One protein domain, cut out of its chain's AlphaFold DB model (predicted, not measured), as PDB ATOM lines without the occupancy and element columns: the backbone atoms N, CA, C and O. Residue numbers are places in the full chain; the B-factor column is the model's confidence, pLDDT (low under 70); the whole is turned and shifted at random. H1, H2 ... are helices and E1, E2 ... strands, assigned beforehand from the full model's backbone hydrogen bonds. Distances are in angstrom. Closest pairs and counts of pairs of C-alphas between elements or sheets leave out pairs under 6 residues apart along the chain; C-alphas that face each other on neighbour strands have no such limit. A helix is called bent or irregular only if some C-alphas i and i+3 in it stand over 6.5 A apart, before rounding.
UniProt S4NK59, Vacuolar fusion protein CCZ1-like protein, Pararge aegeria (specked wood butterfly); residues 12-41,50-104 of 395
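Overview. This is residues 12 to 41 and 50 to 104 of the 395 residues of the protein "Vacuolar fusion protein CCZ1-like protein" of Pararge aegeria (specked wood butterfly) (UniProt S4NK59). A long hairpin of two strands, E1 and E2, has one helix, H1, packed over one of its faces, and a second helix, H2, folds back and crosses the later part of H1 at a steep angle, clear of both strands. The printed part has 85 residues, with two named strands followed by two named helices; the class is mixed, helices and strands, and the two-stranded sheet is antiparallel. It is only just loose, close to compact, with a radius of gyration of the C-alphas of 14.4 A, and spans 50 by 24 by 20 A, the length reaching out to Lys 41 beside the cut.

Arrangement. Begin with E1, residues 17 to 25, and E2, residues 28 to 35, a hairpin of antiparallel neighbours at 161 degrees. Look for N 20 and O 32, 3.0 A apart, and N 30 and O 22, 2.8 A apart, within hydrogen-bond range. Before E1, residues 12 to 13 pair antiparallel with its residues 18 to 19. Next comes H1, residues 55 to 72, whose closest C-alpha pair with E1 is His 59 and Ile 20, 6.4 A apart. H2, residues 81 to 98, touches H1 with its residues 91 to 95 alone; the closest C-alphas, Phe 69 and Phe 91, are 7.0 A apart. Their lines stand at a steep tilt of 56 degrees, opposite ways. H2 is apart from E1 and E2. Every O i to N i+4 pair is within hydrogen-bond range in H1, and 11 of 14 are in H2, which is irregular: C-alphas 82 and 85 are 7.2 A apart.

Along the chain. Find C-alpha 17 at (62.700, -5.657, 39.495); from there E1 runs 24.9 A, and E2 after it 23.3 A. H1 begins at C-alpha 55, (54.305, 0.183, 33.726), and runs 26.1 A. H2 runs 26.5 A to C-alpha 98 at (44.114, -15.950, 39.311).

Size, cuts and confidence. The C-alphas of Lys 41 and Asp 78, the two farthest apart, are separated by 50.3 A. Residues 42 to 49 are not printed, and C-alphas 41 and 50 stand 14.9 A apart across this cut, which lies in the link from E2 to H1. The link from E1 to E2 is tight and that from H1 to H2 short. The mean pLDDT of the printed part is 86.2, with residues 37 to 41 and 50 to 51 under 70.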
ATOM      1  N   LEU A  12      59.442   2.762  39.866       89.44
ATOM      2  CA  LEU A  12      60.881   2.573  40.036       89.44
ATOM      3  C   LEU A  12      61.316   1.304  39.310       89.44
ATOM      4  O   LEU A  12      60.787   0.216  39.538       89.44
ATOM      5  N   GLN A  13      62.337   1.422  38.472       87.75
ATOM      6  CA  GLN A  13      62.948   0.279  37.813       87.75
ATOM      7  C   GLN A  13      64.370   0.062  38.319       87.75
ATOM      8  O   GLN A  13      65.202   0.962  38.324       87.75
ATOM      9  N   THR A  14      64.645  -1.177  38.707       87.88
ATOM     10  CA  THR A  14      65.984  -1.677  39.025       87.88
ATOM     11  C   THR A  14      66.433  -2.662  37.943       87.88
ATOM     12  O   THR A  14      65.678  -2.981  37.024       87.88
ATOM     13  N   GLN A  15      67.649  -3.200  38.062       82.25
ATOM     14  CA  GLN A  15      68.172  -4.186  37.107       82.25
ATOM     15  C   GLN A  15      67.363  -5.493  37.067       82.25
ATOM     16  O   GLN A  15      67.339  -6.161  36.039       82.25
ATOM     17  N   SER A  16      66.714  -5.875  38.171       85.56
ATOM     18  CA  SER A  16      66.036  -7.175  38.309       85.56
ATOM     19  C   SER A  16      64.556  -7.076  38.675       85.56
ATOM     20  O   SER A  16      63.849  -8.085  38.678       85.56
ATOM     21  N   LYS A  17      64.066  -5.881  39.008       89.44
ATOM     22  CA  LYS A  17      62.700  -5.657  39.495       89.44
ATOM     23  C   LYS A  17      62.141  -4.337  38.999       89.44
ATOM     24  O   LYS A  17      62.871  -3.346  38.931       89.44
ATOM     25  N   ARG A  18      60.836  -4.321  38.759       89.75
ATOM     26  CA  ARG A  18      60.029  -3.120  38.555       89.75
ATOM     27  C   ARG A  18      59.054  -2.971  39.714       89.75
ATOM     28  O   ARG A  18      58.442  -3.952  40.127       89.75
ATOM     29  N   TYR A  19      58.941  -1.752  40.209       92.81
ATOM     30  CA  TYR A  19      58.056  -1.339  41.285       92.81
ATOM     31  C   TYR A  19      57.079  -0.319  40.720       92.81
ATOM     32  O   TYR A  19      57.507   0.620  40.048       92.81
ATOM     33  N   ILE A  20      55.798  -0.500  41.014       93.75
ATOM     34  CA  ILE A  20      54.751   0.486  40.753       93.75
ATOM     35  C   ILE A  20      54.120   0.847  42.085       93.75
ATOM     36  O   ILE A  20      53.769  -0.045  42.860       93.75
ATOM     37  N   PHE A  21      54.001   2.143  42.332       93.75
ATOM     38  CA  PHE A  21      53.416   2.706  43.537       93.75
ATOM     39  C   PHE A  21      52.080   3.340  43.169       93.75
ATOM     40  O   PHE A  21      51.976   4.101  42.208       93.75
ATOM     41  N   TYR A  22      51.047   3.008  43.930       93.94
ATOM     42  CA  TYR A  22      49.711   3.546  43.740       93.94
ATOM     43  C   TYR A  22      49.105   3.862  45.102       93.94
ATOM     44  O   TYR A  22      49.138   3.026  46.004       93.94
ATOM     45  N   GLN A  23      48.564   5.068  45.245       93.56
ATOM     46  CA  GLN A  23      47.875   5.508  46.452       93.56
ATOM     47  C   GLN A  23      46.360   5.512  46.195       93.56
ATOM     48  O   GLN A  23      45.844   6.512  45.694       93.56
ATOM     49  N   PRO A  24      45.640   4.405  46.469       91.88
ATOM     50  CA  PRO A  24      44.191   4.344  46.268       91.88
ATOM     51  C   PRO A  24      43.395   5.245  47.218       91.88
ATOM     52  O   PRO A  24      42.392   5.833  46.822       91.88
ATOM     53  N   GLU A  25      43.841   5.354  48.469       92.56
ATOM     54  CA  GLU A  25      43.226   6.175  49.510       92.56
ATOM     55  C   GLU A  25      44.303   7.014  50.189       92.56
ATOM     56  O   GLU A  25      45.491   6.674  50.179       92.56
ATOM     57  N   LYS A  26      43.892   8.114  50.824       90.00
ATOM     58  CA  LYS A  26      44.813   8.918  51.622       90.00
ATOM     59  C   LYS A  26      45.483   8.022  52.671       90.00
ATOM     60  O   LYS A  26      44.808   7.280  53.369       90.00
ATOM     61  N   ASP A  27      46.807   8.100  52.744       89.88
ATOM     62  CA  ASP A  27      47.667   7.329  53.653       89.88
ATOM     63  C   ASP A  27      47.746   5.801  53.405       89.88
ATOM     64  O   ASP A  27      48.551   5.132  54.050       89.88
ATOM     65  N   PHE A  28      47.041   5.251  52.407       92.06
ATOM     66  CA  PHE A  28      47.161   3.842  52.002       92.06
ATOM     67  C   PHE A  28      47.927   3.696  50.690       92.06
ATOM     68  O   PHE A  28      47.546   4.271  49.674       92.06
ATOM     69  N   TRP A  29      48.981   2.880  50.689       93.50
ATOM     70  CA  TRP A  29      49.828   2.650  49.518       93.50
ATOM     71  C   TRP A  29      49.831   1.184  49.104       93.50
ATOM     72  O   TRP A  29      50.102   0.294  49.907       93.50
ATOM     73  N   MET A  30      49.606   0.949  47.817       94.12
ATOM     74  CA  MET A  30      49.782  -0.340  47.168       94.12
ATOM     75  C   MET A  30      51.069  -0.330  46.351       94.12
ATOM     76  O   MET A  30      51.334   0.606  45.593       94.12
ATOM     77  N   VAL A  31      51.864  -1.391  46.494       94.19
ATOM     78  CA  VAL A  31      53.126  -1.551  45.766       94.19
ATOM     79  C   VAL A  31      53.127  -2.884  45.035       94.19
ATOM     80  O   VAL A  31      53.161  -3.941  45.662       94.19
ATOM     81  N   LEU A  32      53.124  -2.838  43.702       91.75
ATOM     82  CA  LEU A  32      53.285  -4.029  42.871       91.75
ATOM     83  C   LEU A  32      54.751  -4.187  42.482       91.75
ATOM     84  O   LEU A  32      55.354  -3.275  41.915       91.75
ATOM     85  N   VAL A  33      55.310  -5.367  42.751       90.94
ATOM     86  CA  VAL A  33      56.702  -5.688  42.430       90.94
ATOM     87  C   VAL A  33      56.753  -6.870  41.477       90.94
ATOM     88  O   VAL A  33      56.427  -7.994  41.850       90.94
ATOM     89  N   VAL A  34      57.224  -6.629  40.255       87.75
ATOM     90  CA  VAL A  34      57.414  -7.670  39.239       87.75
ATOM     91  C   VAL A  34      58.902  -7.885  39.006       87.75
ATOM     92  O   VAL A  34      59.681  -6.938  38.875       87.75
ATOM     93  N   ARG A  35      59.318  -9.153  38.958       86.12
ATOM     94  CA  ARG A  35      60.692  -9.522  38.615       86.12
ATOM     95  C   ARG A  35      60.876  -9.415  37.104       86.12
ATOM     96  O   ARG A  35      60.171 -10.077  36.351       86.12
ATOM     97  N   ILE A  36      61.853  -8.623  36.677       79.62
ATOM     98  CA  ILE A  36      62.230  -8.520  35.269       79.62
ATOM     99  C   ILE A  36      63.207  -9.667  34.970       79.62
ATOM    100  O   ILE A  36      64.173  -9.841  35.723       79.62
ATOM    101  N   PRO A  37      62.986 -10.470  33.913       67.06
ATOM    102  CA  PRO A  37      63.952 -11.477  33.495       67.06
ATOM    103  C   PRO A  37      65.270 -10.791  33.121       67.06
ATOM    104  O   PRO A  37      65.327 -10.001  32.181       67.06
ATOM    105  N   TYR A  38      66.338 -11.078  33.863       55.00
ATOM    106  CA  TYR A  38      67.669 -10.583  33.532       55.00
ATOM    107  C   TYR A  38      68.296 -11.515  32.493       55.00
ATOM    108  O   TYR A  38      68.589 -12.672  32.796       55.00
ATOM    109  N   ALA A  39      68.490 -11.036  31.264       53.72
ATOM    110  CA  ALA A  39      69.219 -11.785  30.249       53.72
ATOM    111  C   ALA A  39      70.724 -11.733  30.556       53.72
ATOM    112  O   ALA A  39      71.426 -10.799  30.169       53.72
ATOM    113  N   THR A  40      71.249 -12.741  31.252       42.47
ATOM    114  CA  THR A  40      72.691 -13.006  31.246       42.47
ATOM    115  C   THR A  40      73.091 -13.464  29.842       42.47
ATOM    116  O   THR A  40      72.437 -14.314  29.242       42.47
ATOM    117  N   LYS A  41      74.151 -12.865  29.285       47.16
ATOM    118  CA  LYS A  41      74.682 -13.180  27.949       47.16
ATOM    119  C   LYS A  41      75.031 -14.673  27.830       47.16
ATOM    120  O   LYS A  41      76.118 -15.056  28.238       47.16
ATOM    121  N   LYS A  50      60.817 -13.427  27.480       53.62
ATOM    122  CA  LYS A  50      59.744 -13.060  28.409       53.62
ATOM    123  C   LYS A  50      59.549 -11.553  28.318       53.62
ATOM    124  O   LYS A  50      60.462 -10.789  28.634       53.62
ATOM    125  N   GLU A  51      58.388 -11.171  27.812       63.56
ATOM    126  CA  GLU A  51      58.043  -9.794  27.521       63.56
ATOM    127  C   GLU A  51      58.080  -8.964  28.807       63.56
ATOM    128  O   GLU A  51      57.657  -9.407  29.879       63.56
ATOM    129  N   VAL A  52      58.660  -7.769  28.725       72.81
ATOM    130  CA  VAL A  52      58.727  -6.865  29.871       72.81
ATOM    131  C   VAL A  52      57.370  -6.180  29.993       72.81
ATOM    132  O   VAL A  52      56.995  -5.408  29.117       72.81
ATOM    133  N   ILE A  53      56.654  -6.446  31.087       78.56
ATOM    134  CA  ILE A  53      55.310  -5.896  31.317       78.56
ATOM    135  C   ILE A  53      55.370  -4.370  31.429       78.56
ATOM    136  O   ILE A  53      56.168  -3.848  32.213       78.56
ATOM    137  N   GLU A  54      54.537  -3.654  30.682       80.69
ATOM    138  CA  GLU A  54      54.507  -2.194  30.673       80.69
ATOM    139  C   GLU A  54      54.072  -1.599  32.029       80.69
ATOM    140  O   GLU A  54      53.183  -2.139  32.697       80.69
ATOM    141  N   PRO A  55      54.675  -0.474  32.470       83.56
ATOM    142  CA  PRO A  55      54.305   0.183  33.726       83.56
ATOM    143  C   PRO A  55      52.827   0.595  33.809       83.56
ATOM    144  O   PRO A  55      52.235   0.488  34.881       83.56
ATOM    145  N   SER A  56      52.238   1.037  32.693       83.75
ATOM    146  CA  SER A  56      50.822   1.416  32.578       83.75
ATOM    147  C   SER A  56      49.905   0.242  32.918       83.75
ATOM    148  O   SER A  56      49.082   0.350  33.821       83.75
ATOM    149  N   VAL A  57      50.138  -0.918  32.297       85.56
ATOM    150  CA  VAL A  57      49.386  -2.159  32.543       85.56
ATOM    151  C   VAL A  57      49.474  -2.586  34.006       85.56
ATOM    152  O   VAL A  57      48.475  -2.946  34.625       85.56
ATOM    153  N   MET A  58      50.672  -2.523  34.590       87.75
ATOM    154  CA  MET A  58      50.879  -2.835  36.006       87.75
ATOM    155  C   MET A  58      50.114  -1.881  36.936       87.75
ATOM    156  O   MET A  58      49.581  -2.302  37.965       87.75
ATOM    157  N   HIS A  59      50.076  -0.595  36.591       88.75
ATOM    158  CA  HIS A  59      49.373   0.427  37.354       88.75
ATOM    159  C   HIS A  59      47.849   0.280  37.241       88.75
ATOM    160  O   HIS A  59      47.146   0.323  38.252       88.75
ATOM    161  N   ASP A  60      47.336   0.023  36.041       88.06
ATOM    162  CA  ASP A  60      45.912  -0.214  35.813       88.06
ATOM    163  C   ASP A  60      45.445  -1.518  36.463       88.06
ATOM    164  O   ASP A  60      44.358  -1.563  37.032       88.06
ATOM    165  N   PHE A  61      46.294  -2.549  36.501       89.75
ATOM    166  CA  PHE A  61      46.029  -3.755  37.283       89.75
ATOM    167  C   PHE A  61      45.841  -3.448  38.777       89.75
ATOM    168  O   PHE A  61      44.883  -3.935  39.379       89.75
ATOM    169  N   LEU A  62      46.714  -2.626  39.381       91.69
ATOM    170  CA  LEU A  62      46.574  -2.210  40.783       91.69
ATOM    171  C   LEU A  62      45.274  -1.436  41.022       91.69
ATOM    172  O   LEU A  62      44.572  -1.708  41.998       91.69
ATOM    173  N   LYS A  63      44.927  -0.512  40.119       92.12
ATOM    174  CA  LYS A  63      43.657   0.223  40.175       92.12
ATOM    175  C   LYS A  63      42.461  -0.721  40.139       92.12
ATOM    176  O   LYS A  63      41.579  -0.599  40.985       92.12
ATOM    177  N   SER A  64      42.428  -1.663  39.201       91.31
ATOM    178  CA  SER A  64      41.312  -2.607  39.063       91.31
ATOM    179  C   SER A  64      41.238  -3.576  40.243       91.31
ATOM    180  O   SER A  64      40.145  -3.860  40.726       91.31
ATOM    181  N   ALA A  65      42.385  -4.027  40.767       92.88
ATOM    182  CA  ALA A  65      42.444  -4.846  41.977       92.88
ATOM    183  C   ALA A  65      41.839  -4.115  43.181       92.88
ATOM    184  O   ALA A  65      41.027  -4.687  43.905       92.88
ATOM    185  N   TYR A  66      42.200  -2.845  43.372       94.94
ATOM    186  CA  TYR A  66      41.653  -2.033  44.452       94.94
ATOM    187  C   TYR A  66      40.161  -1.734  44.259       94.94
ATOM    188  O   TYR A  66      39.394  -1.922  45.190       94.94
ATOM    189  N   LYS A  67      39.709  -1.368  43.051       94.06
ATOM    190  CA  LYS A  67      38.273  -1.166  42.772       94.06
ATOM    191  C   LYS A  67      37.445  -2.413  43.088       94.06
ATOM    192  O   LYS A  67      36.382  -2.318  43.692       94.06
ATOM    193  N   MET A  68      37.952  -3.586  42.712       94.81
ATOM    194  CA  MET A  68      37.319  -4.866  43.020       94.81
ATOM    195  C   MET A  68      37.308  -5.145  44.533       94.81
ATOM    196  O   MET A  68      36.300  -5.612  45.060       94.81
ATOM    197  N   PHE A  69      38.393  -4.819  45.244       95.19
ATOM    198  CA  PHE A  69      38.454  -4.899  46.707       95.19
ATOM    199  C   PHE A  69      37.394  -3.998  47.350       95.19
ATOM    200  O   PHE A  69      36.593  -4.470  48.155       95.19
ATOM    201  N   THR A  70      37.323  -2.729  46.943       94.94
ATOM    202  CA  THR A  70      36.334  -1.772  47.447       94.94
ATOM    203  C   THR A  70      34.910  -2.244  47.177       94.94
ATOM    204  O   THR A  70      34.064  -2.129  48.056       94.94
ATOM    205  N   MET A  71      34.644  -2.837  46.008       95.44
ATOM    206  CA  MET A  71      33.320  -3.361  45.679       95.44
ATOM    207  C   MET A  71      32.881  -4.489  46.615       95.44
ATOM    208  O   MET A  71      31.725  -4.499  47.002       95.44
ATOM    209  N   PHE A  72      33.747  -5.436  46.989       94.19
ATOM    210  CA  PHE A  72      33.333  -6.614  47.776       94.19
ATOM    211  C   PHE A  72      33.593  -6.506  49.283       94.19
ATOM    212  O   PHE A  72      32.918  -7.169  50.066       94.19
ATOM    213  N   ILE A  73      34.574  -5.705  49.696       93.00
ATOM    214  CA  ILE A  73      34.987  -5.566  51.101       93.00
ATOM    215  C   ILE A  73      34.669  -4.164  51.623       93.00
ATOM    216  O   ILE A  73      34.219  -4.021  52.759       93.00
ATOM    217  N   GLY A  74      34.840  -3.149  50.781       91.00
ATOM    218  CA  GLY A  74      34.688  -1.742  51.141       91.00
ATOM    219  C   GLY A  74      36.023  -0.992  51.183       91.00
ATOM    220  O   GLY A  74      37.078  -1.563  50.887       91.00
ATOM    221  N   PRO A  75      35.995   0.310  51.505       90.94
ATOM    222  CA  PRO A  75      37.194   1.136  51.618       90.94
ATOM    223  C   PRO A  75      38.088   0.644  52.760       90.94
ATOM    224  O   PRO A  75      37.596   0.334  53.841       90.94
ATOM    225  N   MET A  76      39.406   0.627  52.560       90.62
ATOM    226  CA  MET A  76      40.377   0.206  53.574       90.62
ATOM    227  C   MET A  76      40.297   1.060  54.840       90.62
ATOM    228  O   MET A  76      40.430   0.521  55.937       90.62
ATOM    229  N   LYS A  77      40.027   2.364  54.704       90.31
ATOM    230  CA  LYS A  77      39.805   3.277  55.839       90.31
ATOM    231  C   LYS A  77      38.662   2.861  56.777       90.31
ATOM    232  O   LYS A  77      38.685   3.249  57.941       90.31
ATOM    233  N   ASP A  78      37.677   2.117  56.271       90.00
ATOM    234  CA  ASP A  78      36.471   1.740  57.015       90.00
ATOM    235  C   ASP A  78      36.615   0.341  57.649       90.00
ATOM    236  O   ASP A  78      35.739  -0.107  58.390       90.00
ATOM    237  N   ILE A  79      37.731  -0.353  57.386       90.69
ATOM    238  CA  ILE A  79      38.032  -1.677  57.935       90.69
ATOM    239  C   ILE A  79      38.760  -1.520  59.281       90.69
ATOM    240  O   ILE A  79      39.729  -0.760  59.368       90.69
ATOM    241  N   PRO A  80      38.362  -2.264  60.330       91.56
ATOM    242  CA  PRO A  80      39.104  -2.310  61.585       91.56
ATOM    243  C   PRO A  80      40.573  -2.697  61.370       91.56
ATOM    244  O   PRO A  80      40.893  -3.600  60.596       91.56
ATOM    245  N   ILE A  81      41.483  -2.046  62.098       88.69
ATOM    246  CA  ILE A  81      42.938  -2.270  61.976       88.69
ATOM    247  C   ILE A  81      43.312  -3.741  62.230       88.69
ATOM    248  O   ILE A  81      44.260  -4.254  61.643       88.69
ATOM    249  N   GLU A  82      42.562  -4.418  63.093       91.94
ATOM    250  CA  GLU A  82      42.736  -5.836  63.412       91.94
ATOM    251  C   GLU A  82      42.401  -6.776  62.244       91.94
ATOM    252  O   GLU A  82      43.076  -7.791  62.073       91.94
ATOM    253  N   ASP A  83      41.458  -6.390  61.381       92.12
ATOM    254  CA  ASP A  83      40.971  -7.221  60.275       92.12
ATOM    255  C   ASP A  83      41.615  -6.867  58.926       92.12
ATOM    256  O   ASP A  83      41.544  -7.649  57.974       92.12
ATOM    257  N   ILE A  84      42.257  -5.696  58.812       90.88
ATOM    258  CA  ILE A  84      42.743  -5.171  57.528       90.88
ATOM    259  C   ILE A  84      43.726  -6.116  56.835       90.88
ATOM    260  O   ILE A  84      43.616  -6.346  55.629       90.88
ATOM    261  N   TYR A  85      44.654  -6.710  57.589       91.31
ATOM    262  CA  TYR A  85      45.646  -7.634  57.045       91.31
ATOM    263  C   TYR A  85      44.989  -8.922  56.556       91.31
ATOM    264  O   TYR A  85      45.275  -9.364  55.444       91.31
ATOM    265  N   THR A  86      44.070  -9.483  57.344       93.81
ATOM    266  CA  THR A  86      43.340 -10.702  56.992       93.81
ATOM    267  C   THR A  86      42.462 -10.488  55.762       93.81
ATOM    268  O   THR A  86      42.528 -11.285  54.828       93.81
ATOM    269  N   ASN A  87      41.712  -9.384  55.701       92.81
ATOM    270  CA  ASN A  87      40.880  -9.037  54.546       92.81
ATOM    271  C   ASN A  87      41.722  -8.819  53.281       92.81
ATOM    272  O   ASN A  87      41.376  -9.314  52.206       92.81
ATOM    273  N   CYS A  88      42.857  -8.124  53.401       92.75
ATOM    274  CA  CYS A  88      43.778  -7.935  52.283       92.75
ATOM    275  C   CYS A  88      44.370  -9.265  51.802       92.75
ATOM    276  O   CYS A  88      44.413  -9.512  50.599       92.75
ATOM    277  N   GLU A  89      44.810 -10.137  52.709       92.75
ATOM    278  CA  GLU A  89      45.396 -11.429  52.347       92.75
ATOM    279  C   GLU A  89      44.372 -12.347  51.668       92.75
ATOM    280  O   GLU A  89      44.670 -12.921  50.615       92.75
ATOM    281  N   GLN A  90      43.159 -12.436  52.224       93.12
ATOM    282  CA  GLN A  90      42.071 -13.257  51.689       93.12
ATOM    283  C   GLN A  90      41.585 -12.781  50.319       93.12
ATOM    284  O   GLN A  90      41.143 -13.603  49.518       93.12
ATOM    285  N   PHE A  91      41.684 -11.484  50.021       94.06
ATOM    286  CA  PHE A  91      41.288 -10.938  48.727       94.06
ATOM    287  C   PHE A  91      42.433 -10.914  47.708       94.06
ATOM    288  O   PHE A  91      42.329 -11.508  46.632       94.06
ATOM    289  N   PHE A  92      43.536 -10.224  48.015       93.31
ATOM    290  CA  PHE A  92      44.578  -9.934  47.025       93.31
ATOM    291  C   PHE A  92      45.374 -11.177  46.636       93.31
ATOM    292  O   PHE A  92      45.752 -11.294  45.473       93.31
ATOM    293  N   THR A  93      45.594 -12.126  47.551       91.19
ATOM    294  CA  THR A  93      46.332 -13.358  47.236       91.19
ATOM    295  C   THR A  93      45.646 -14.170  46.134       91.19
ATOM    296  O   THR A  93      46.268 -14.375  45.087       91.19
ATOM    297  N   PRO A  94      44.377 -14.609  46.282       90.50
ATOM    298  CA  PRO A  94      43.706 -15.339  45.210       90.50
ATOM    299  C   PRO A  94      43.471 -14.465  43.975       90.50
ATOM    300  O   PRO A  94      43.591 -14.969  42.860       90.50
ATOM    301  N   TYR A  95      43.194 -13.166  44.146       89.44
ATOM    302  CA  TYR A  95      43.000 -12.255  43.018       89.44
ATOM    303  C   TYR A  95      44.246 -12.193  42.128       89.44
ATOM    304  O   TYR A  95      44.153 -12.467  40.934       89.44
ATOM    305  N   ILE A  96      45.421 -11.923  42.703       88.00
ATOM    306  CA  ILE A  96      46.688 -11.840  41.965       88.00
ATOM    307  C   ILE A  96      47.054 -13.195  41.350       88.00
ATOM    308  O   ILE A  96      47.439 -13.241  40.188       88.00
ATOM    309  N   MET A  97      46.887 -14.300  42.083       86.31
ATOM    310  CA  MET A  97      47.211 -15.645  41.579       86.31
ATOM    311  C   MET A  97      46.314 -16.085  40.416       86.31
ATOM    312  O   MET A  97      46.752 -16.838  39.549       86.31
ATOM    313  N   SER A  98      45.060 -15.628  40.387       83.62
ATOM    314  CA  SER A  98      44.114 -15.950  39.311       83.62
ATOM    315  C   SER A  98      44.331 -15.139  38.029       83.62
ATOM    316  O   SER A  98      43.753 -15.463  36.992       83.62
ATOM    317  N   ARG A  99      45.132 -14.068  38.086       79.75
ATOM    318  CA  ARG A  99      45.295 -13.105  36.996       79.75
ATOM    319  C   ARG A  99      46.657 -13.261  36.336       79.75
ATOM    320  O   ARG A  99      47.690 -13.113  36.978       79.75
ATOM    321  N   ASN A 100      46.652 -13.466  35.024       76.19
ATOM    322  CA  ASN A 100      47.858 -13.322  34.220       76.19
ATOM    323  C   ASN A 100      48.017 -11.858  33.811       76.19
ATOM    324  O   ASN A 100      47.219 -11.335  33.037       76.19
ATOM    325  N   ILE A 101      49.048 -11.202  34.344       76.38
ATOM    326  CA  ILE A 101      49.426  -9.853  33.928       76.38
ATOM    327  C   ILE A 101      50.309  -9.989  32.686       76.38
ATOM    328  O   ILE A 101      51.457 -10.425  32.770       76.38
ATOM    329  N   THR A 102      49.754  -9.628  31.538       76.56
ATOM    330  CA  THR A 102      50.418  -9.625  30.228       76.56
ATOM    331  C   THR A 102      50.210  -8.266  29.565       76.56
ATOM    332  O   THR A 102      49.263  -7.555  29.904       76.56
ATOM    333  N   ASN A 103      51.043  -7.919  28.584       71.88
ATOM    334  CA  ASN A 103      50.854  -6.719  27.754       71.88
ATOM    335  C   ASN A 103      49.734  -6.883  26.710       71.88
ATOM    336  O   ASN A 103      49.675  -6.140  25.731       71.88
ATOM    337  N   ASP A 104      48.855  -7.869  26.895       74.62
ATOM    338  CA  ASP A 104      47.747  -8.103  25.985       74.62
ATOM    339  C   ASP A 104      46.801  -6.908  25.977       74.62
ATOM    340  O   ASP A 104      46.545  -6.261  26.998       74.62
TER     341      ASP A 104